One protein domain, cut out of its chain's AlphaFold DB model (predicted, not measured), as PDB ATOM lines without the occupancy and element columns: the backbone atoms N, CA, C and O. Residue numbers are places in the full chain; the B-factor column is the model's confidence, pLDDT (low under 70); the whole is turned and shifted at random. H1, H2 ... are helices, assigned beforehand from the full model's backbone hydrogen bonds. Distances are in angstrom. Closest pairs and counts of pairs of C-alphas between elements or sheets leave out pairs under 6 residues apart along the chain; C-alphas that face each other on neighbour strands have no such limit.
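What this domain is: This is residues 29 to 177 of the 394 residues of an uncharacterized protein of Caenorhabditis remanei (UniProt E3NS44). What is the overall picture? The long helix H5 makes much of the longest axis, with helices packed near both ends: it begins beside the middle of H4 and crosses H3, while H6 and H8 pack near its last residues. H1 packs on H4, H7 touches H5 and H3, and residues 85 to 91 stick out. What builds it? The 149 printed residues hold eight named helices, H1 to H8 in chain order, and no named strand: all helix. How dense is it? It is only just compact, close to loose, with a radius of gyration of the C-alphas of 17.3 A and spans of 53 by 37 by 27 A.

How they stand to each other: What do the first helices meet? H1, residues 40 to 47, touches residues 98 to 102 alone of H4, residues 89 to 108, about perpendicular at 76 degrees; the closest C-alphas are those of Leu 40 and Val 99, 6.8 A apart. H2, residues 50 to 53, touches no helix. Which helix is the hub? H5, residues 114 to 136, touches H4 and four others: H3, residues 64 to 80, H6, residues 143 to 151, H7, residues 156 to 162, and H8, residues 165 to 175. H5 and H6 form a helical hairpin at 43 degrees, the closest C-alphas being those of Leu 135 and Val 146, 6.1 A apart. What do the backbones show? Every O i to N i+4 pair is within hydrogen-bond range in H1, H3, H5, H6 and H8, against 14 of 16 in H4 and 1 of 3 in H7, which has 2 of 4 O i to N i+3 pairs; H2 is too short for an i+4 pair.

Where its parts are: Where do the helices begin and end? H1 begins at C-alpha 40 (191.800, 130.119, 300.150), and H8 ends at C-alpha 175 (156.762, 156.181, 287.615). Which are long? H5 measures 32.9 A, H4 28.5 A and H3 24.7 A.

The domain as a whole: How far does it reach? The two farthest C-alphas, of Ser 35 and Lys 177, are 57.0 A apart. Is anything missing or uncertain? The printed part has no cut and no long link; residues 61 to 64 and 83 to 93 are under 70 in pLDDT.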
ATOM      1  N   LEU A  29     187.697 137.337 277.373       90.69
ATOM      2  CA  LEU A  29     188.361 137.463 278.662       90.69
ATOM      3  C   LEU A  29     189.641 136.626 278.671       90.69
ATOM      4  O   LEU A  29     189.689 135.588 278.005       90.69
ATOM      5  N   PRO A  30     190.653 137.012 279.466       92.44
ATOM      6  CA  PRO A  30     191.853 136.206 279.610       92.44
ATOM      7  C   PRO A  30     191.487 134.786 280.084       92.44
ATOM      8  O   PRO A  30     190.671 134.645 281.012       92.44
ATOM      9  N   PRO A  31     192.050 133.738 279.457       94.25
ATOM     10  CA  PRO A  31     191.804 132.363 279.868       94.25
ATOM     11  C   PRO A  31     192.389 132.105 281.260       94.25
ATOM     12  O   PRO A  31     193.319 132.782 281.701       94.25
ATOM     13  N   GLU A  32     191.849 131.115 281.969       94.69
ATOM     14  CA  GLU A  32     192.443 130.673 283.233       94.69
ATOM     15  C   GLU A  32     193.776 129.972 282.977       94.69
ATOM     16  O   GLU A  32     193.847 129.037 282.180       94.69
ATOM     17  N   ASP A  33     194.824 130.404 283.677       94.88
ATOM     18  CA  ASP A  33     196.118 129.731 283.661       94.88
ATOM     19  C   ASP A  33     196.085 128.525 284.623       94.88
ATOM     20  O   ASP A  33     196.026 128.716 285.845       94.88
ATOM     21  N   PRO A  34     196.135 127.273 284.124       93.12
ATOM     22  CA  PRO A  34     196.059 126.082 284.969       93.12
ATOM     23  C   PRO A  34     197.289 125.903 285.870       93.12
ATOM     24  O   PRO A  34     197.206 125.186 286.871       93.12
ATOM     25  N   SER A  35     198.415 126.551 285.547       96.19
ATOM     26  CA  SER A  35     199.633 126.505 286.365       96.19
ATOM     27  C   SER A  35     199.509 127.330 287.650       96.19
ATOM     28  O   SER A  35     200.211 127.078 288.630       96.19
ATOM     29  N   ARG A  36     198.573 128.286 287.683       95.19
ATOM     30  CA  ARG A  36     198.312 129.151 288.830       95.19
ATOM     31  C   ARG A  36     197.322 128.480 289.767       95.19
ATOM     32  O   ARG A  36     196.110 128.503 289.558       95.19
ATOM     33  N   GLN A  37     197.840 127.886 290.834       95.44
ATOM     34  CA  GLN A  37     197.030 127.349 291.923       95.44
ATOM     35  C   GLN A  37     197.252 128.180 293.182       95.44
ATOM     36  O   GLN A  37     198.371 128.576 293.485       95.44
ATOM     37  N   MET A  38     196.158 128.475 293.876       96.56
ATOM     38  CA  MET A  38     196.167 129.188 295.146       96.56
ATOM     39  C   MET A  38     194.966 128.717 295.950       96.56
ATOM     40  O   MET A  38     193.832 128.703 295.460       96.56
ATOM     41  N   THR A  39     195.227 128.293 297.176       95.94
ATOM     42  CA  THR A  39     194.206 127.924 298.147       95.94
ATOM     43  C   THR A  39     193.614 129.171 298.801       95.94
ATOM     44  O   THR A  39     194.211 130.248 298.807       95.94
ATOM     45  N   LEU A  40     192.430 129.028 299.404       94.31
ATOM     46  CA  LEU A  40     191.800 130.119 300.150       94.31
ATOM     47  C   LEU A  40     192.681 130.614 301.308       94.31
ATOM     48  O   LEU A  40     192.751 131.813 301.555       94.31
ATOM     49  N   ILE A  41     193.375 129.703 301.994       95.38
ATOM     50  CA  ILE A  41     194.246 130.043 303.125       95.38
ATOM     51  C   ILE A  41     195.461 130.844 302.643       95.38
ATOM     52  O   ILE A  41     195.750 131.897 303.207       95.38
ATOM     53  N   GLU A  42     196.124 130.399 301.570       96.88
ATOM     54  CA  GLU A  42     197.248 131.128 300.962       96.88
ATOM     55  C   GLU A  42     196.827 132.524 300.508       96.88
ATOM     56  O   GLU A  42     197.521 133.499 300.791       96.88
ATOM     57  N   TYR A  43     195.659 132.641 299.868       97.12
ATOM     58  CA  TYR A  43     195.103 133.938 299.499       97.12
ATOM     59  C   TYR A  43     194.936 134.847 300.718       97.12
ATOM     60  O   TYR A  43     195.372 135.991 300.674       97.12
ATOM     61  N   LEU A  44     194.320 134.363 301.802       95.50
ATOM     62  CA  LEU A  44     194.074 135.181 302.994       95.50
ATOM     63  C   LEU A  44     195.382 135.638 303.649       95.50
ATOM     64  O   LEU A  44     195.470 136.778 304.102       95.50
ATOM     65  N   MET A  45     196.407 134.782 303.649       96.44
ATOM     66  CA  MET A  45     197.740 135.157 304.114       96.44
ATOM     67  C   MET A  45     198.353 136.254 303.237       96.44
ATOM     68  O   MET A  45     198.791 137.275 303.760       96.44
ATOM     69  N   LEU A  46     198.343 136.091 301.912       96.62
ATOM     70  CA  LEU A  46     198.911 137.077 300.986       96.62
ATOM     71  C   LEU A  46     198.123 138.393 300.980       96.62
ATOM     72  O   LEU A  46     198.712 139.469 300.959       96.62
ATOM     73  N   ALA A  47     196.795 138.327 301.051       94.31
ATOM     74  CA  ALA A  47     195.912 139.489 301.058       94.31
ATOM     75  C   ALA A  47     196.042 140.341 302.332       94.31
ATOM     76  O   ALA A  47     195.606 141.490 302.321       94.31
ATOM     77  N   SER A  48     196.651 139.802 303.396       94.19
ATOM     78  CA  SER A  48     196.981 140.549 304.616       94.19
ATOM     79  C   SER A  48     198.212 141.454 304.470       94.19
ATOM     80  O   SER A  48     198.472 142.280 305.343       94.19
ATOM     81  N   ALA A  49     198.967 141.338 303.368       96.19
ATOM     82  CA  ALA A  49     200.071 142.243 303.078       96.19
ATOM     83  C   ALA A  49     199.547 143.688 302.919       96.19
ATOM     84  O   ALA A  49     198.583 143.892 302.167       96.19
ATOM     85  N   PRO A  50     200.166 144.703 303.556       93.88
ATOM     86  CA  PRO A  50     199.674 146.083 303.535       93.88
ATOM     87  C   PRO A  50     199.477 146.656 302.125       93.88
ATOM     88  O   PRO A  50     198.588 147.479 301.899       93.88
ATOM     89  N   GLU A  51     200.295 146.229 301.164       93.31
ATOM     90  CA  GLU A  51     200.233 146.658 299.765       93.31
ATOM     91  C   GLU A  51     198.967 146.159 299.064       93.31
ATOM     92  O   GLU A  51     198.442 146.841 298.180       93.31
ATOM     93  N   ILE A  52     198.471 144.982 299.453       92.75
ATOM     94  CA  ILE A  52     197.245 144.391 298.915       92.75
ATOM     95  C   ILE A  52     196.048 144.885 299.720       92.75
ATOM     96  O   ILE A  52     195.082 145.363 299.132       92.75
ATOM     97  N   GLU A  53     196.116 144.857 301.048       92.88
ATOM     98  CA  GLU A  53     195.016 145.252 301.932       92.88
ATOM     99  C   GLU A  53     194.501 146.673 301.630       92.88
ATOM    100  O   GLU A  53     193.293 146.910 301.583       92.88
ATOM    101  N   ARG A  54     195.408 147.612 301.328       92.94
ATOM    102  CA  ARG A  54     195.077 149.015 301.004       92.94
ATOM    103  C   ARG A  54     194.454 149.214 299.621       92.94
ATOM    104  O   ARG A  54     194.041 150.330 299.290       92.94
ATOM    105  N   GLN A  55     194.408 148.187 298.777       94.19
ATOM    106  CA  GLN A  55     193.803 148.301 297.454       94.19
ATOM    107  C   GLN A  55     192.290 148.479 297.572       94.19
ATOM    108  O   GLN A  55     191.603 147.748 298.286       94.19
ATOM    109  N   THR A  56     191.754 149.413 296.795       94.00
ATOM    110  CA  THR A  56     190.318 149.663 296.677       94.00
ATOM    111  C   THR A  56     189.941 149.718 295.204       94.00
ATOM    112  O   THR A  56     190.774 150.010 294.346       94.00
ATOM    113  N   TRP A  57     188.668 149.498 294.883       94.75
ATOM    114  CA  TRP A  57     188.197 149.635 293.501       94.75
ATOM    115  C   TRP A  57     188.443 151.039 292.911       94.75
ATOM    116  O   TRP A  57     188.666 151.200 291.709       94.75
ATOM    117  N   ALA A  58     188.436 152.070 293.761       91.62
ATOM    118  CA  ALA A  58     188.745 153.436 293.354       91.62
ATOM    119  C   ALA A  58     190.236 153.622 293.027       91.62
ATOM    120  O   ALA A  58     190.555 154.324 292.070       91.62
ATOM    121  N   SER A  59     191.136 152.976 293.778       88.75
ATOM    122  CA  SER A  59     192.588 153.105 293.590       88.75
ATOM    123  C   SER A  59     193.170 152.188 292.510       88.75
ATOM    124  O   SER A  59     194.285 152.428 292.042       88.75
ATOM    125  N   VAL A  60     192.431 151.160 292.082       87.62
ATOM    126  CA  VAL A  60     192.861 150.208 291.046       87.62
ATOM    127  C   VAL A  60     192.393 150.633 289.644       87.62
ATOM    128  O   VAL A  60     191.274 151.120 289.449       87.62
ATOM    129  N   GLY A  61     193.269 150.416 288.652       66.94
ATOM    130  CA  GLY A  61     193.019 150.686 287.231       66.94
ATOM    131  C   GLY A  61     193.257 152.149 286.851       66.94
ATOM    132  O   GLY A  61     192.303 152.907 286.703       66.94
ATOM    133  N   ARG A  62     194.534 152.542 286.695       66.44
ATOM    134  CA  ARG A  62     194.920 153.918 286.309       66.44
ATOM    135  C   ARG A  62     194.567 154.267 284.857       66.44
ATOM    136  O   ARG A  62     194.358 155.438 284.573       66.44
ATOM    137  N   SER A  63     194.490 153.281 283.959       66.44
ATOM    138  CA  SER A  63     194.008 153.462 282.583       66.44
ATOM    139  C   SER A  63     192.589 152.908 282.418       66.44
ATOM    140  O   SER A  63     192.213 151.926 283.064       66.44
ATOM    141  N   CYS A  64     191.795 153.549 281.552       62.72
ATOM    142  CA  CYS A  64     190.386 153.208 281.338       62.72
ATOM    143  C   CYS A  64     190.205 151.777 280.800       62.72
ATOM    144  O   CYS A  64     189.393 151.022 281.332       62.72
ATOM    145  N   GLU A  65     191.006 151.379 279.811       77.44
ATOM    146  CA  GLU A  65     190.915 150.074 279.138       77.44
ATOM    147  C   GLU A  65     191.198 148.909 280.094       77.44
ATOM    148  O   GLU A  65     190.385 147.995 280.239       77.44
ATOM    149  N   ASN A  66     192.294 148.990 280.853       83.38
ATOM    150  CA  ASN A  66     192.645 147.962 281.835       83.38
ATOM    151  C   ASN A  66     191.600 147.862 282.951       83.38
ATOM    152  O   ASN A  66     191.359 146.778 283.483       83.38
ATOM    153  N   LYS A  67     190.954 148.980 283.305       90.44
ATOM    154  CA  LYS A  67     189.886 148.984 284.304       90.44
ATOM    155  C   LYS A  67     188.627 148.282 283.794       90.44
ATOM    156  O   LYS A  67     188.017 147.550 284.566       90.44
ATOM    157  N   GLN A  68     188.265 148.454 282.522       91.25
ATOM    158  CA  GLN A  68     187.127 147.758 281.907       91.25
ATOM    159  C   GLN A  68     187.373 146.255 281.758       91.25
ATOM    160  O   GLN A  68     186.482 145.460 282.062       91.25
ATOM    161  N   LEU A  69     188.581 145.854 281.346       92.00
ATOM    162  CA  LEU A  69     188.963 144.440 281.284       92.00
ATOM    163  C   LEU A  69     188.923 143.796 282.675       92.00
ATOM    164  O   LEU A  69     188.375 142.704 282.840       92.00
ATOM    165  N   LEU A  70     189.448 144.490 283.689       94.62
ATOM    166  CA  LEU A  70     189.401 144.026 285.072       94.62
ATOM    167  C   LEU A  70     187.959 143.929 285.586       94.62
ATOM    168  O   LEU A  70     187.600 142.913 286.174       94.62
ATOM    169  N   GLU A  71     187.129 144.949 285.339       95.31
ATOM    170  CA  GLU A  71     185.706 144.953 285.707       95.31
ATOM    171  C   GLU A  71     184.985 143.755 285.075       95.31
ATOM    172  O   GLU A  71     184.349 142.975 285.780       95.31
ATOM    173  N   SER A  72     185.159 143.547 283.768       94.69
ATOM    174  CA  SER A  72     184.538 142.435 283.035       94.69
ATOM    175  C   SER A  72     185.008 141.076 283.559       94.69
ATOM    176  O   SER A  72     184.190 140.184 283.776       94.69
ATOM    177  N   THR A  73     186.307 140.932 283.839       95.69
ATOM    178  CA  THR A  73     186.875 139.692 284.392       95.69
ATOM    179  C   THR A  73     186.322 139.391 285.782       95.69
ATOM    180  O   THR A  73     185.875 138.274 286.032       95.69
ATOM    181  N   ILE A  74     186.298 140.384 286.680       96.44
ATOM    182  CA  ILE A  74     185.758 140.221 288.039       96.44
ATOM    183  C   ILE A  74     184.288 139.800 287.976       96.44
ATOM    184  O   ILE A  74     183.896 138.833 288.633       96.44
ATOM    185  N   LEU A  75     183.472 140.505 287.187       95.62
ATOM    186  CA  LEU A  75     182.042 140.221 287.071       95.62
ATOM    187  C   LEU A  75     181.777 138.853 286.436       95.62
ATOM    188  O   LEU A  75     180.910 138.124 286.913       95.62
ATOM    189  N   HIS A  76     182.555 138.453 285.433       94.94
ATOM    190  CA  HIS A  76     182.476 137.105 284.882       94.94
ATOM    191  C   HIS A  76     182.813 136.037 285.928       94.94
ATOM    192  O   HIS A  76     182.050 135.086 286.090       94.94
ATOM    193  N   CYS A  77     183.878 136.216 286.715       95.19
ATOM    194  CA  CYS A  77     184.212 135.277 287.785       95.19
ATOM    195  C   CYS A  77     183.079 135.140 288.820       95.19
ATOM    196  O   CYS A  77     182.866 134.040 289.324       95.19
ATOM    197  N   PHE A  78     182.301 136.196 289.099       93.88
ATOM    198  CA  PHE A  78     181.090 136.077 289.927       93.88
ATOM    199  C   PHE A  78     180.013 135.185 289.300       93.88
ATOM    200  O   PHE A  78     179.333 134.474 290.033       93.88
ATOM    201  N   THR A  79     179.853 135.198 287.972       91.00
ATOM    202  CA  THR A  79     178.868 134.334 287.290       91.00
ATOM    203  C   THR A  79     179.240 132.854 287.329       91.00
ATOM    204  O   THR A  79     178.362 131.998 287.292       91.00
ATOM    205  N   GLU A  80     180.530 132.544 287.447       90.62
ATOM    206  CA  GLU A  80     181.014 131.166 287.517       90.62
ATOM    207  C   GLU A  80     181.053 130.597 288.936       90.62
ATOM    208  O   GLU A  80     181.215 129.388 289.101       90.62
ATOM    209  N   VAL A  81     181.008 131.445 289.968       87.06
ATOM    210  CA  VAL A  81     180.970 130.986 291.358       87.06
ATOM    211  C   VAL A  81     179.505 130.804 291.737       87.06
ATOM    212  O   VAL A  81     178.781 131.797 291.839       87.06
ATOM    213  N   PRO A  82     179.038 129.559 291.956       77.19
ATOM    214  CA  PRO A  82     177.661 129.330 292.353       77.19
ATOM    215  C   PRO A  82     177.359 130.109 293.632       77.19
ATOM    216  O   PRO A  82     178.223 130.186 294.516       77.19
ATOM    217  N   PRO A  83     176.138 130.645 293.789       68.19
ATOM    218  CA  PRO A  83     175.738 131.193 295.069       68.19
ATOM    219  C   PRO A  83     175.899 130.093 296.125       68.19
ATOM    220  O   PRO A  83     175.284 129.033 296.020       68.19
ATOM    221  N   LEU A  84     176.777 130.329 297.106       54.69
ATOM    222  CA  LEU A  84     177.116 129.450 298.232       54.69
ATOM    223  C   LEU A  84     175.908 129.173 299.157       54.69
ATOM    224  O   LEU A  84     175.930 129.510 300.337       54.69
ATOM    225  N   GLY A  85     174.857 128.536 298.634       57.72
ATOM    226  CA  GLY A  85     173.698 128.007 299.352       57.72
ATOM    227  C   GLY A  85     173.035 128.951 300.364       57.72
ATOM    228  O   GLY A  85     173.259 130.157 300.408       57.72
ATOM    229  N   LYS A  86     172.201 128.376 301.238       52.16
ATOM    230  CA  LYS A  86     171.542 129.079 302.355       52.16
ATOM    231  C   LYS A  86     172.499 129.312 303.539       52.16
ATOM    232  O   LYS A  86     172.120 129.100 304.690       52.16
ATOM    233  N   ARG A  87     173.768 129.660 303.294       57.59
ATOM    234  CA  ARG A  87     174.683 130.030 304.387       57.59
ATOM    235  C   ARG A  87     174.289 131.399 304.943       57.59
ATOM    236  O   ARG A  87     173.674 132.209 304.252       57.59
ATOM    237  N   ARG A  88     174.631 131.662 306.211       57.91
ATOM    238  CA  ARG A  88     174.401 132.980 306.826       57.91
ATOM    239  C   ARG A  88     175.063 134.053 305.957       57.91
ATOM    240  O   ARG A  88     176.219 133.896 305.568       57.91
ATOM    241  N   VAL A  89     174.330 135.132 305.692       61.03
ATOM    242  CA  VAL A  89     174.711 136.221 304.773       61.03
ATOM    243  C   VAL A  89     176.108 136.791 305.070       61.03
ATOM    244  O   VAL A  89     176.834 137.145 304.147       61.03
ATOM    245  N   SER A  90     176.526 136.827 306.340       62.19
ATOM    246  CA  SER A  90     177.858 137.301 306.738       62.19
ATOM    247  C   SER A  90     178.982 136.344 306.333       62.19
ATOM    248  O   SER A  90     179.951 136.768 305.715       62.19
ATOM    249  N   GLN A  91     178.840 135.045 306.611       64.62
ATOM    250  CA  GLN A  91     179.831 134.024 306.243       64.62
ATOM    251  C   GLN A  91     179.990 133.924 304.718       64.62
ATOM    252  O   GLN A  91     181.089 133.747 304.208       64.62
ATOM    253  N   TYR A  92     178.882 134.099 303.994       64.69
ATOM    254  CA  TYR A  92     178.844 134.098 302.535       64.69
ATOM    255  C   TYR A  92     179.756 135.169 301.923       64.69
ATOM    256  O   TYR A  92     180.495 134.892 300.983       64.69
ATOM    257  N   ALA A  93     179.728 136.389 302.470       66.88
ATOM    258  CA  ALA A  93     180.554 137.489 301.983       66.88
ATOM    259  C   ALA A  93     182.051 137.259 302.251       66.88
ATOM    260  O   ALA A  93     182.877 137.623 301.416       66.88
ATOM    261  N   HIS A  94     182.390 136.629 303.381       76.81
ATOM    262  CA  HIS A  94     183.777 136.333 303.744       76.81
ATOM    263  C   HIS A  94     184.421 135.259 302.863       76.81
ATOM    264  O   HIS A  94     185.621 135.337 302.636       76.81
ATOM    265  N   ASP A  95     183.649 134.314 302.322       85.25
ATOM    266  CA  ASP A  95     184.190 133.254 301.460       85.25
ATOM    267  C   ASP A  95     184.118 133.625 299.967       85.25
ATOM    268  O   ASP A  95     185.032 133.323 299.199       85.25
ATOM    269  N   LEU A  96     183.047 134.305 299.536       90.94
ATOM    270  CA  LEU A  96     182.803 134.572 298.116       90.94
ATOM    271  C   LEU A  96     183.864 135.488 297.497       90.94
ATOM    272  O   LEU A  96     184.399 135.176 296.434       90.94
ATOM    273  N   TYR A  97     184.156 136.630 298.128       94.25
ATOM    274  CA  TYR A  97     185.066 137.612 297.533       94.25
ATOM    275  C   TYR A  97     186.501 137.088 297.405       94.25
ATOM    276  O   TYR A  97     187.074 137.267 296.331       94.25
ATOM    277  N   PRO A  98     187.071 136.391 298.407       95.56
ATOM    278  CA  PRO A  98     188.345 135.693 298.243       95.56
ATOM    279  C   PRO A  98     188.362 134.663 297.112       95.56
ATOM    280  O   PRO A  98     189.298 134.642 296.318       95.56
ATOM    281  N   VAL A  99     187.319 133.835 296.987       95.56
ATOM    282  CA  VAL A  99     187.242 132.821 295.919       95.56
ATOM    283  C   VAL A  99     187.228 133.479 294.538       95.56
ATOM    284  O   VAL A  99     187.938 133.041 293.631       95.56
ATOM    285  N   VAL A 100     186.466 134.561 294.379       96.44
ATOM    286  CA  VAL A 100     186.451 135.343 293.137       96.44
ATOM    287  C   VAL A 100     187.810 136.003 292.890       96.44
ATOM    288  O   VAL A 100     188.306 135.949 291.768       96.44
ATOM    289  N   ALA A 101     188.458 136.563 293.916       96.81
ATOM    290  CA  ALA A 101     189.788 137.157 293.791       96.81
ATOM    291  C   ALA A 101     190.842 136.138 293.320       96.81
ATOM    292  O   ALA A 101     191.634 136.449 292.430       96.81
ATOM    293  N   ILE A 102     190.802 134.905 293.837       97.19
ATOM    294  CA  ILE A 102     191.655 133.800 293.373       97.19
ATOM    295  C   ILE A 102     191.398 133.503 291.892       97.19
ATOM    296  O   ILE A 102     192.350 133.394 291.122       97.19
ATOM    297  N   LYS A 103     190.133 133.403 291.461       96.94
ATOM    298  CA  LYS A 103     189.802 133.181 290.042       96.94
ATOM    299  C   LYS A 103     190.322 134.298 289.136       96.94
ATOM    300  O   LYS A 103     190.893 134.025 288.083       96.94
ATOM    301  N   VAL A 104     190.185 135.551 289.564       96.88
ATOM    302  CA  VAL A 104     190.714 136.710 288.831       96.88
ATOM    303  C   VAL A 104     192.240 136.638 288.736       96.88
ATOM    304  O   VAL A 104     192.797 136.855 287.660       96.88
ATOM    305  N   TRP A 105     192.924 136.262 289.821       97.12
ATOM    306  CA  TRP A 105     194.373 136.050 289.822       97.12
ATOM    307  C   TRP A 105     194.800 134.931 288.859       97.12
ATOM    308  O   TRP A 105     195.779 135.097 288.130       97.12
ATOM    309  N   LYS A 106     194.043 133.832 288.761       97.31
ATOM    310  CA  LYS A 106     194.322 132.765 287.783       97.31
ATOM    311  C   LYS A 106     194.290 133.263 286.337       97.31
ATOM    312  O   LYS A 106     195.076 132.791 285.525       97.31
ATOM    313  N   ARG A 107     193.438 134.242 286.022       95.94
ATOM    314  CA  ARG A 107     193.298 134.812 284.669       95.94
ATOM    315  C   ARG A 107     194.306 135.919 284.376       95.94
ATOM    316  O   ARG A 107     194.954 135.920 283.339       95.94
ATOM    317  N   ILE A 108     194.459 136.864 285.302       94.75
ATOM    318  CA  ILE A 108     195.223 138.103 285.071       94.75
ATOM    319  C   ILE A 108     196.646 138.014 285.643       94.75
ATOM    320  O   ILE A 108     197.564 138.655 285.146       94.75
ATOM    321  N   GLY A 109     196.861 137.202 286.678       95.06
ATOM    322  CA  GLY A 109     198.160 137.048 287.354       95.06
ATOM    323  C   GLY A 109     198.464 138.116 288.384       95.06
ATOM    324  O   GLY A 109     199.514 138.078 289.019       95.06
ATOM    325  N   ILE A 110     197.536 139.049 288.574       94.19
ATOM    326  CA  ILE A 110     197.631 140.114 289.563       94.19
ATOM    327  C   ILE A 110     196.693 139.769 290.710       94.19
ATOM    328  O   ILE A 110     195.509 139.496 290.503       94.19
ATOM    329  N   LEU A 111     197.244 139.750 291.922       95.31
ATOM    330  CA  LEU A 111     196.485 139.477 293.128       95.31
ATOM    331  C   LEU A 111     195.805 140.765 293.596       95.31
ATOM    332  O   LEU A 111     196.473 141.767 293.864       95.31
ATOM    333  N   TYR A 112     194.479 140.725 293.688       96.06
ATOM    334  CA  TYR A 112     193.669 141.843 294.156       96.06
ATOM    335  C   TYR A 112     193.072 141.559 295.525       96.06
ATOM    336  O   TYR A 112     192.723 140.422 295.837       96.06
ATOM    337  N   SER A 113     192.904 142.615 296.319       95.69
ATOM    338  CA  SER A 113     192.218 142.514 297.604       95.69
ATOM    339  C   SER A 113     190.727 142.217 297.438       95.69
ATOM    340  O   SER A 113     190.081 142.589 296.450       95.69
ATOM    341  N   GLN A 114     190.130 141.633 298.478       95.19
ATOM    342  CA  GLN A 114     188.681 141.420 298.530       95.19
ATOM    343  C   GLN A 114     187.892 142.741 298.456       95.19
ATOM    344  O   GLN A 114     186.755 142.752 297.984       95.19
ATOM    345  N   HIS A 115     188.489 143.867 298.869       94.94
ATOM    346  CA  HIS A 115     187.870 145.191 298.784       94.94
ATOM    347  C   HIS A 115     187.778 145.697 297.341       94.94
ATOM    348  O   HIS A 115     186.800 146.358 296.990       94.94
ATOM    349  N   VAL A 116     188.747 145.359 296.484       95.94
ATOM    350  CA  VAL A 116     188.686 145.648 295.041       95.94
ATOM    351  C   VAL A 116     187.537 144.872 294.404       95.94
ATOM    352  O   VAL A 116     186.699 145.463 293.726       95.94
ATOM    353  N   VAL A 117     187.459 143.566 294.675       96.12
ATOM    354  CA  VAL A 117     186.421 142.676 294.131       96.12
ATOM    355  C   VAL A 117     185.024 143.090 294.606       96.12
ATOM    356  O   VAL A 117     184.109 143.248 293.797       96.12
ATOM    357  N   SER A 118     184.861 143.332 295.909       94.88
ATOM    358  CA  SER A 118     183.596 143.795 296.488       94.88
ATOM    359  C   SER A 118     183.196 145.174 295.954       94.88
ATOM    360  O   SER A 118     182.053 145.370 295.537       94.88
ATOM    361  N   GLY A 119     184.141 146.117 295.894       95.56
ATOM    362  CA  GLY A 119     183.906 147.459 295.364       95.56
ATOM    363  C   GLY A 119     183.499 147.453 293.889       95.56
ATOM    364  O   GLY A 119     182.591 148.192 293.511       95.56
ATOM    365  N   CYS A 120     184.100 146.577 293.078       96.19
ATOM    366  CA  CYS A 120     183.725 146.371 291.680       96.19
ATOM    367  C   CYS A 120     182.266 145.912 291.552       96.19
ATOM    368  O   CYS A 120     181.487 146.518 290.815       96.19
ATOM    369  N   LEU A 121     181.861 144.888 292.314       95.06
ATOM    370  CA  LEU A 121     180.485 144.387 292.287       95.06
ATOM    371  C   LEU A 121     179.477 145.452 292.743       95.06
ATOM    372  O   LEU A 121     178.430 145.620 292.119       95.06
ATOM    373  N   LEU A 122     179.778 146.181 293.822       94.62
ATOM    374  CA  LEU A 122     178.912 147.253 294.322       94.62
ATOM    375  C   LEU A 122     178.762 148.382 293.300       94.62
ATOM    376  O   LEU A 122     177.644 148.838 293.053       94.62
ATOM    377  N   ALA A 123     179.859 148.793 292.658       95.31
ATOM    378  CA  ALA A 123     179.824 149.789 291.596       95.31
ATOM    379  C   ALA A 123     178.968 149.318 290.409       95.31
ATOM    380  O   ALA A 123     178.131 150.077 289.916       95.31
ATOM    381  N   ALA A 124     179.112 148.059 289.986       95.44
ATOM    382  CA  ALA A 124     178.318 147.485 288.902       95.44
ATOM    383  C   ALA A 124     176.822 147.385 289.259       95.44
ATOM    384  O   ALA A 124     175.974 147.746 288.443       95.44
ATOM    385  N   LYS A 125     176.476 146.990 290.494       94.56
ATOM    386  CA  LYS A 125     175.085 147.012 290.989       94.56
ATOM    387  C   LYS A 125     174.500 148.425 290.994       94.56
ATOM    388  O   LYS A 125     173.364 148.612 290.568       94.56
ATOM    389  N   GLY A 126     175.283 149.419 291.412       94.62
ATOM    390  CA  GLY A 126     174.885 150.826 291.344       94.62
ATOM    391  C   GLY A 126     174.619 151.288 289.907       94.62
ATOM    392  O   GLY A 126     173.591 151.912 289.646       94.62
ATOM    393  N   LYS A 127     175.490 150.921 288.953       95.56
ATOM    394  CA  LYS A 127     175.294 151.199 287.516       95.56
ATOM    395  C   LYS A 127     174.024 150.532 286.973       95.56
ATOM    396  O   LYS A 127     173.267 151.186 286.260       95.56
ATOM    397  N   LEU A 128     173.770 149.272 287.339       95.06
ATOM    398  CA  LEU A 128     172.561 148.529 286.964       95.06
ATOM    399  C   LEU A 128     171.299 149.264 287.440       95.06
ATOM    400  O   LEU A 128     170.432 149.596 286.634       95.06
ATOM    401  N   GLN A 129     171.229 149.581 288.736       94.62
ATOM    402  CA  GLN A 129     170.091 150.282 289.334       94.62
ATOM    403  C   GLN A 129     169.897 151.682 288.743       94.62
ATOM    404  O   GLN A 129     168.771 152.074 288.437       94.62
ATOM    405  N   GLY A 130     170.989 152.427 288.545       95.38
ATOM    406  CA  GLY A 130     170.965 153.753 287.931       95.38
ATOM    407  C   GLY A 130     170.419 153.723 286.504       95.38
ATOM    408  O   GLY A 130     169.533 154.511 286.177       95.38
ATOM    409  N   ARG A 131     170.880 152.771 285.677       95.69
ATOM    410  CA  ARG A 131     170.366 152.573 284.312       95.69
ATOM    411  C   ARG A 131     168.890 152.188 284.315       95.69
ATOM    412  O   ARG A 131     168.115 152.831 283.617       95.69
ATOM    413  N   MET A 132     168.473 151.222 285.135       94.44
ATOM    414  CA  MET A 132     167.057 150.837 285.246       94.44
ATOM    415  C   MET A 132     166.173 152.021 285.645       94.44
ATOM    416  O   MET A 132     165.158 152.282 285.003       94.44
ATOM    417  N   ARG A 133     166.580 152.782 286.670       95.06
ATOM    418  CA  ARG A 133     165.862 153.985 287.104       95.06
ATOM    419  C   ARG A 133     165.745 154.997 285.969       95.06
ATOM    420  O   ARG A 133     164.665 155.541 285.768       95.06
ATOM    421  N   TRP A 134     166.826 155.241 285.232       95.75
ATOM    422  CA  TRP A 134     166.833 156.177 284.111       95.75
ATOM    423  C   TRP A 134     165.975 155.696 282.928       95.75
ATOM    424  O   TRP A 134     165.293 156.494 282.300       95.75
ATOM    425  N   LEU A 135     165.931 154.398 282.637       95.31
ATOM    426  CA  LEU A 135     165.087 153.859 281.564       95.31
ATOM    427  C   LEU A 135     163.592 153.837 281.941       95.31
ATOM    428  O   LEU A 135     162.735 154.023 281.080       95.31
ATOM    429  N   ILE A 136     163.264 153.641 283.222       94.69
ATOM    430  CA  ILE A 136     161.873 153.491 283.680       94.69
ATOM    431  C   ILE A 136     161.244 154.831 284.078       94.69
ATOM    432  O   ILE A 136     160.136 155.126 283.643       94.69
ATOM    433  N   MET A 137     161.915 155.649 284.893       90.75
ATOM    434  CA  MET A 137     161.285 156.821 285.518       90.75
ATOM    435  C   MET A 137     161.089 157.992 284.537       90.75
ATOM    436  O   MET A 137     159.940 158.353 284.283       90.75
ATOM    437  N   PRO A 138     162.147 158.596 283.952       89.12
ATOM    438  CA  PRO A 138     161.963 159.713 283.027       89.12
ATOM    439  C   PRO A 138     161.456 159.259 281.651       89.12
ATOM    440  O   PRO A 138     160.683 159.979 281.027       89.12
ATOM    441  N   ASN A 139     161.859 158.071 281.184       90.44
ATOM    442  CA  ASN A 139     161.578 157.617 279.818       90.44
ATOM    443  C   ASN A 139     160.338 156.711 279.699       90.44
ATOM    444  O   ASN A 139     159.878 156.472 278.585       90.44
ATOM    445  N   LYS A 140     159.801 156.192 280.816       92.00
ATOM    446  CA  LYS A 140     158.611 155.317 280.858       92.00
ATOM    447  C   LYS A 140     158.661 154.144 279.862       92.00
ATOM    448  O   LYS A 140     157.627 153.706 279.363       92.00
ATOM    449  N   LEU A 141     159.854 153.619 279.565       94.31
ATOM    450  CA  LEU A 141     160.035 152.554 278.568       94.31
ATOM    451  C   LEU A 141     159.351 151.264 279.012       94.31
ATOM    452  O   LEU A 141     159.456 150.924 280.183       94.31
ATOM    453  N   SER A 142     158.707 150.512 278.112       92.81
ATOM    454  CA  SER A 142     158.129 149.190 278.435       92.81
ATOM    455  C   SER A 142     159.199 148.192 278.900       92.81
ATOM    456  O   SER A 142     160.394 148.461 278.793       92.81
ATOM    457  N   LYS A 143     158.798 147.045 279.455       91.56
ATOM    458  CA  LYS A 143     159.742 146.049 279.992       91.56
ATOM    459  C   LYS A 143     160.687 145.517 278.909       91.56
ATOM    460  O   LYS A 143     161.885 145.403 279.136       91.56
ATOM    461  N   GLU A 144     160.151 145.289 277.718       91.81
ATOM    462  CA  GLU A 144     160.867 144.809 276.535       91.81
ATOM    463  C   GLU A 144     161.889 145.846 276.067       91.81
ATOM    464  O   GLU A 144     163.052 145.519 275.851       91.81
ATOM    465  N   LYS A 145     161.482 147.122 275.998       94.31
ATOM    466  CA  LYS A 145     162.373 148.229 275.615       94.31
ATOM    467  C   LYS A 145     163.460 148.496 276.653       94.31
ATOM    468  O   LYS A 145     164.560 148.904 276.291       94.31
ATOM    469  N   VAL A 146     163.161 148.299 277.940       93.75
ATOM    470  CA  VAL A 146     164.182 148.361 278.994       93.75
ATOM    471  C   VAL A 146     165.213 147.266 278.759       93.75
ATOM    472  O   VAL A 146     166.389 147.593 278.699       93.75
ATOM    473  N   GLU A 147     164.799 146.008 278.573       93.19
ATOM    474  CA  GLU A 147     165.731 144.900 278.306       93.19
ATOM    475  C   GLU A 147     166.597 145.181 277.068       93.19
ATOM    476  O   GLU A 147     167.820 145.095 277.144       93.19
ATOM    477  N   GLU A 148     165.984 145.592 275.954       92.81
ATOM    478  CA  GLU A 148     166.682 145.958 274.715       92.81
ATOM    479  C   GLU A 148     167.768 147.016 274.963       92.81
ATOM    480  O   GLU A 148     168.918 146.843 274.565       92.81
ATOM    481  N   LYS A 149     167.441 148.076 275.711       94.31
ATOM    482  CA  LYS A 149     168.400 149.129 276.071       94.31
ATOM    483  C   LYS A 149     169.460 148.682 277.072       94.31
ATOM    484  O   LYS A 149     170.554 149.245 277.100       94.31
ATOM    485  N   MET A 150     169.168 147.691 277.906       94.31
ATOM    486  CA  MET A 150     170.152 147.143 278.835       94.31
ATOM    487  C   MET A 150     171.225 146.332 278.106       94.31
ATOM    488  O   MET A 150     172.379 146.369 278.531       94.31
ATOM    489  N   TRP A 151     170.899 145.693 276.978       93.12
ATOM    490  CA  TRP A 151     171.874 144.982 276.145       93.12
ATOM    491  C   TRP A 151     172.946 145.882 275.519       93.12
ATOM    492  O   TRP A 151     174.048 145.410 275.254       93.12
ATOM    493  N   GLU A 152     172.691 147.185 275.376       92.06
ATOM    494  CA  GLU A 152     173.701 148.169 274.952       92.06
ATOM    495  C   GLU A 152     174.813 148.371 276.003       92.06
ATOM    496  O   GLU A 152     175.827 149.017 275.738       92.06
ATOM    497  N   TRP A 153     174.639 147.865 277.229       92.56
ATOM    498  CA  TRP A 153     175.660 147.909 278.270       92.56
ATOM    499  C   TRP A 153     176.532 146.644 278.232       92.56
ATOM    500  O   TRP A 153     176.046 145.576 278.606       92.56
ATOM    501  N   PRO A 154     177.842 146.739 277.925       89.69
ATOM    502  CA  PRO A 154     178.698 145.554 277.785       89.69
ATOM    503  C   PRO A 154     178.753 144.647 279.023       89.69
ATOM    504  O   PRO A 154     178.938 143.440 278.909       89.69
ATOM    505  N   LEU A 155     178.563 145.211 280.220       91.44
ATOM    506  CA  LEU A 155     178.605 144.455 281.476       91.44
ATOM    507  C   LEU A 155     177.250 143.860 281.870       91.44
ATOM    508  O   LEU A 155     177.179 143.127 282.857       91.44
ATOM    509  N   TYR A 156     176.172 144.185 281.147       92.94
ATOM    510  CA  TYR A 156     174.827 143.770 281.532       92.94
ATOM    511  C   TYR A 156     174.716 142.260 281.630       92.94
ATOM    512  O   TYR A 156     174.184 141.771 282.620       92.94
ATOM    513  N   LEU A 157     175.311 141.533 280.680       90.31
ATOM    514  CA  LEU A 157     175.298 140.076 280.657       90.31
ATOM    515  C   LEU A 157     175.719 139.459 282.000       90.31
ATOM    516  O   LEU A 157     175.033 138.573 282.505       90.31
ATOM    517  N   TYR A 158     176.801 139.957 282.601       91.25
ATOM    518  CA  TYR A 158     177.300 139.455 283.883       91.25
ATOM    519  C   TYR A 158     176.421 139.879 285.068       91.25
ATOM    520  O   TYR A 158     176.398 139.221 286.105       91.25
ATOM    521  N   MET A 159     175.690 140.983 284.917       92.62
ATOM    522  CA  MET A 159     174.875 141.585 285.969       92.62
ATOM    523  C   MET A 159     173.429 141.088 286.005       92.62
ATOM    524  O   MET A 159     172.724 141.390 286.969       92.62
ATOM    525  N   ARG A 160     172.977 140.312 285.012       88.81
ATOM    526  CA  ARG A 160     171.593 139.802 284.937       88.81
ATOM    527  C   ARG A 160     171.195 138.949 286.135       88.81
ATOM    528  O   ARG A 160     170.066 139.044 286.597       88.81
ATOM    529  N   THR A 161     172.133 138.202 286.715       85.44
ATOM    530  CA  THR A 161     171.898 137.413 287.940       85.44
ATOM    531  C   THR A 161     171.592 138.273 289.170       85.44
ATOM    532  O   THR A 161     171.055 137.774 290.154       85.44
ATOM    533  N   TYR A 162     171.915 139.568 289.121       86.25
ATOM    534  CA  TYR A 162     171.623 140.548 290.167       86.25
ATOM    535  C   TYR A 162     170.420 141.435 289.830       86.25
ATOM    536  O   TYR A 162     170.163 142.416 290.535       86.25
ATOM    537  N   PHE A 163     169.693 141.122 288.756       85.12
ATOM    538  CA  PHE A 163     168.439 141.783 288.440       85.12
ATOM    539  C   PHE A 163     167.382 141.419 289.490       85.12
ATOM    540  O   PHE A 163     167.154 140.247 289.786       85.12
ATOM    541  N   HIS A 164     166.728 142.433 290.056       84.19
ATOM    542  CA  HIS A 164     165.675 142.254 291.051       84.19
ATOM    543  C   HIS A 164     164.336 142.724 290.483       84.19
ATOM    544  O   HIS A 164     164.096 143.924 290.366       84.19
ATOM    545  N   GLU A 165     163.446 141.775 290.186       86.75
ATOM    546  CA  GLU A 165     162.095 142.057 289.683       86.75
ATOM    547  C   GLU A 165     161.303 142.972 290.627       86.75
ATOM    548  O   GLU A 165     160.631 143.899 290.184       86.75
ATOM    549  N   GLU A 166     161.423 142.758 291.937       88.44
ATOM    550  CA  GLU A 166     160.742 143.577 292.943       88.44
ATOM    551  C   GLU A 166     161.187 145.047 292.885       88.44
ATOM    552  O   GLU A 166     160.376 145.964 292.985       88.44
ATOM    553  N   TYR A 167     162.476 145.283 292.630       89.44
ATOM    554  CA  TYR A 167     162.998 146.633 292.446       89.44
ATOM    555  C   TYR A 167     162.469 147.275 291.156       89.44
ATOM    556  O   TYR A 167     162.102 148.450 291.156       89.44
ATOM    557  N   GLU A 168     162.377 146.511 290.063       92.19
ATOM    558  CA  GLU A 168     161.758 146.987 288.821       92.19
ATOM    559  C   GLU A 168     160.290 147.382 289.047       92.19
ATOM    560  O   GLU A 168     159.888 148.485 288.676       92.19
ATOM    561  N   LYS A 169     159.503 146.524 289.711       91.81
ATOM    562  CA  LYS A 169     158.096 146.788 290.052       91.81
ATOM    563  C   LYS A 169     157.945 148.068 290.869       91.81
ATOM    564  O   LYS A 169     157.093 148.896 290.552       91.81
ATOM    565  N   GLN A 170     158.808 148.285 291.858       91.44
ATOM    566  CA  GLN A 170     158.811 149.517 292.651       91.44
ATOM    567  C   GLN A 170     159.092 150.760 291.798       91.44
ATOM    568  O   GLN A 170     158.399 151.767 291.944       91.44
ATOM    569  N   LEU A 171     160.054 150.694 290.870       91.88
ATOM    570  CA  LEU A 171     160.318 151.791 289.930       91.88
ATOM    571  C   LEU A 171     159.112 152.060 289.021       91.88
ATOM    572  O   LEU A 171     158.776 153.214 288.775       91.88
ATOM    573  N   ARG A 172     158.429 151.014 288.550       92.00
ATOM    574  CA  ARG A 172     157.221 151.135 287.717       92.00
ATOM    575  C   ARG A 172     156.085 151.825 288.465       92.00
ATOM    576  O   ARG A 172     155.498 152.761 287.934       92.00
ATOM    577  N   VAL A 173     155.815 151.404 289.700       90.44
ATOM    578  CA  VAL A 173     154.795 152.024 290.562       90.44
ATOM    579  C   VAL A 173     155.152 153.480 290.860       90.44
ATOM    580  O   VAL A 173     154.289 154.350 290.798       90.44
ATOM    581  N   ALA A 174     156.425 153.776 291.126       87.94
ATOM    582  CA  ALA A 174     156.882 155.146 291.342       87.94
ATOM    583  C   ALA A 174     156.746 156.025 290.084       87.94
ATOM    584  O   ALA A 174     156.428 157.204 290.204       87.94
ATOM    585  N   ALA A 175     156.929 155.465 288.883       87.94
ATOM    586  CA  ALA A 175     156.762 156.181 287.615       87.94
ATOM    587  C   ALA A 175     155.293 156.526 287.285       87.94
ATOM    588  O   ALA A 175     155.038 157.361 286.411       87.94
ATOM    589  N   LEU A 176     154.334 155.893 287.975       86.94
ATOM    590  CA  LEU A 176     152.895 156.178 287.898       86.94
ATOM    591  C   LEU A 176     152.440 157.273 288.877       86.94
ATOM    592  O   LEU A 176     151.241 157.519 289.000       86.94
ATOM    593  N   LYS A 177     153.361 157.927 289.585       83.56
ATOM    594  CA  LYS A 177     153.040 159.107 290.388       83.56
ATOM    595  C   LYS A 177     153.260 160.369 289.563       83.56
ATOM    596  O   LYS A 177     154.228 160.462 288.802       83.56
TER     597      LYS A 177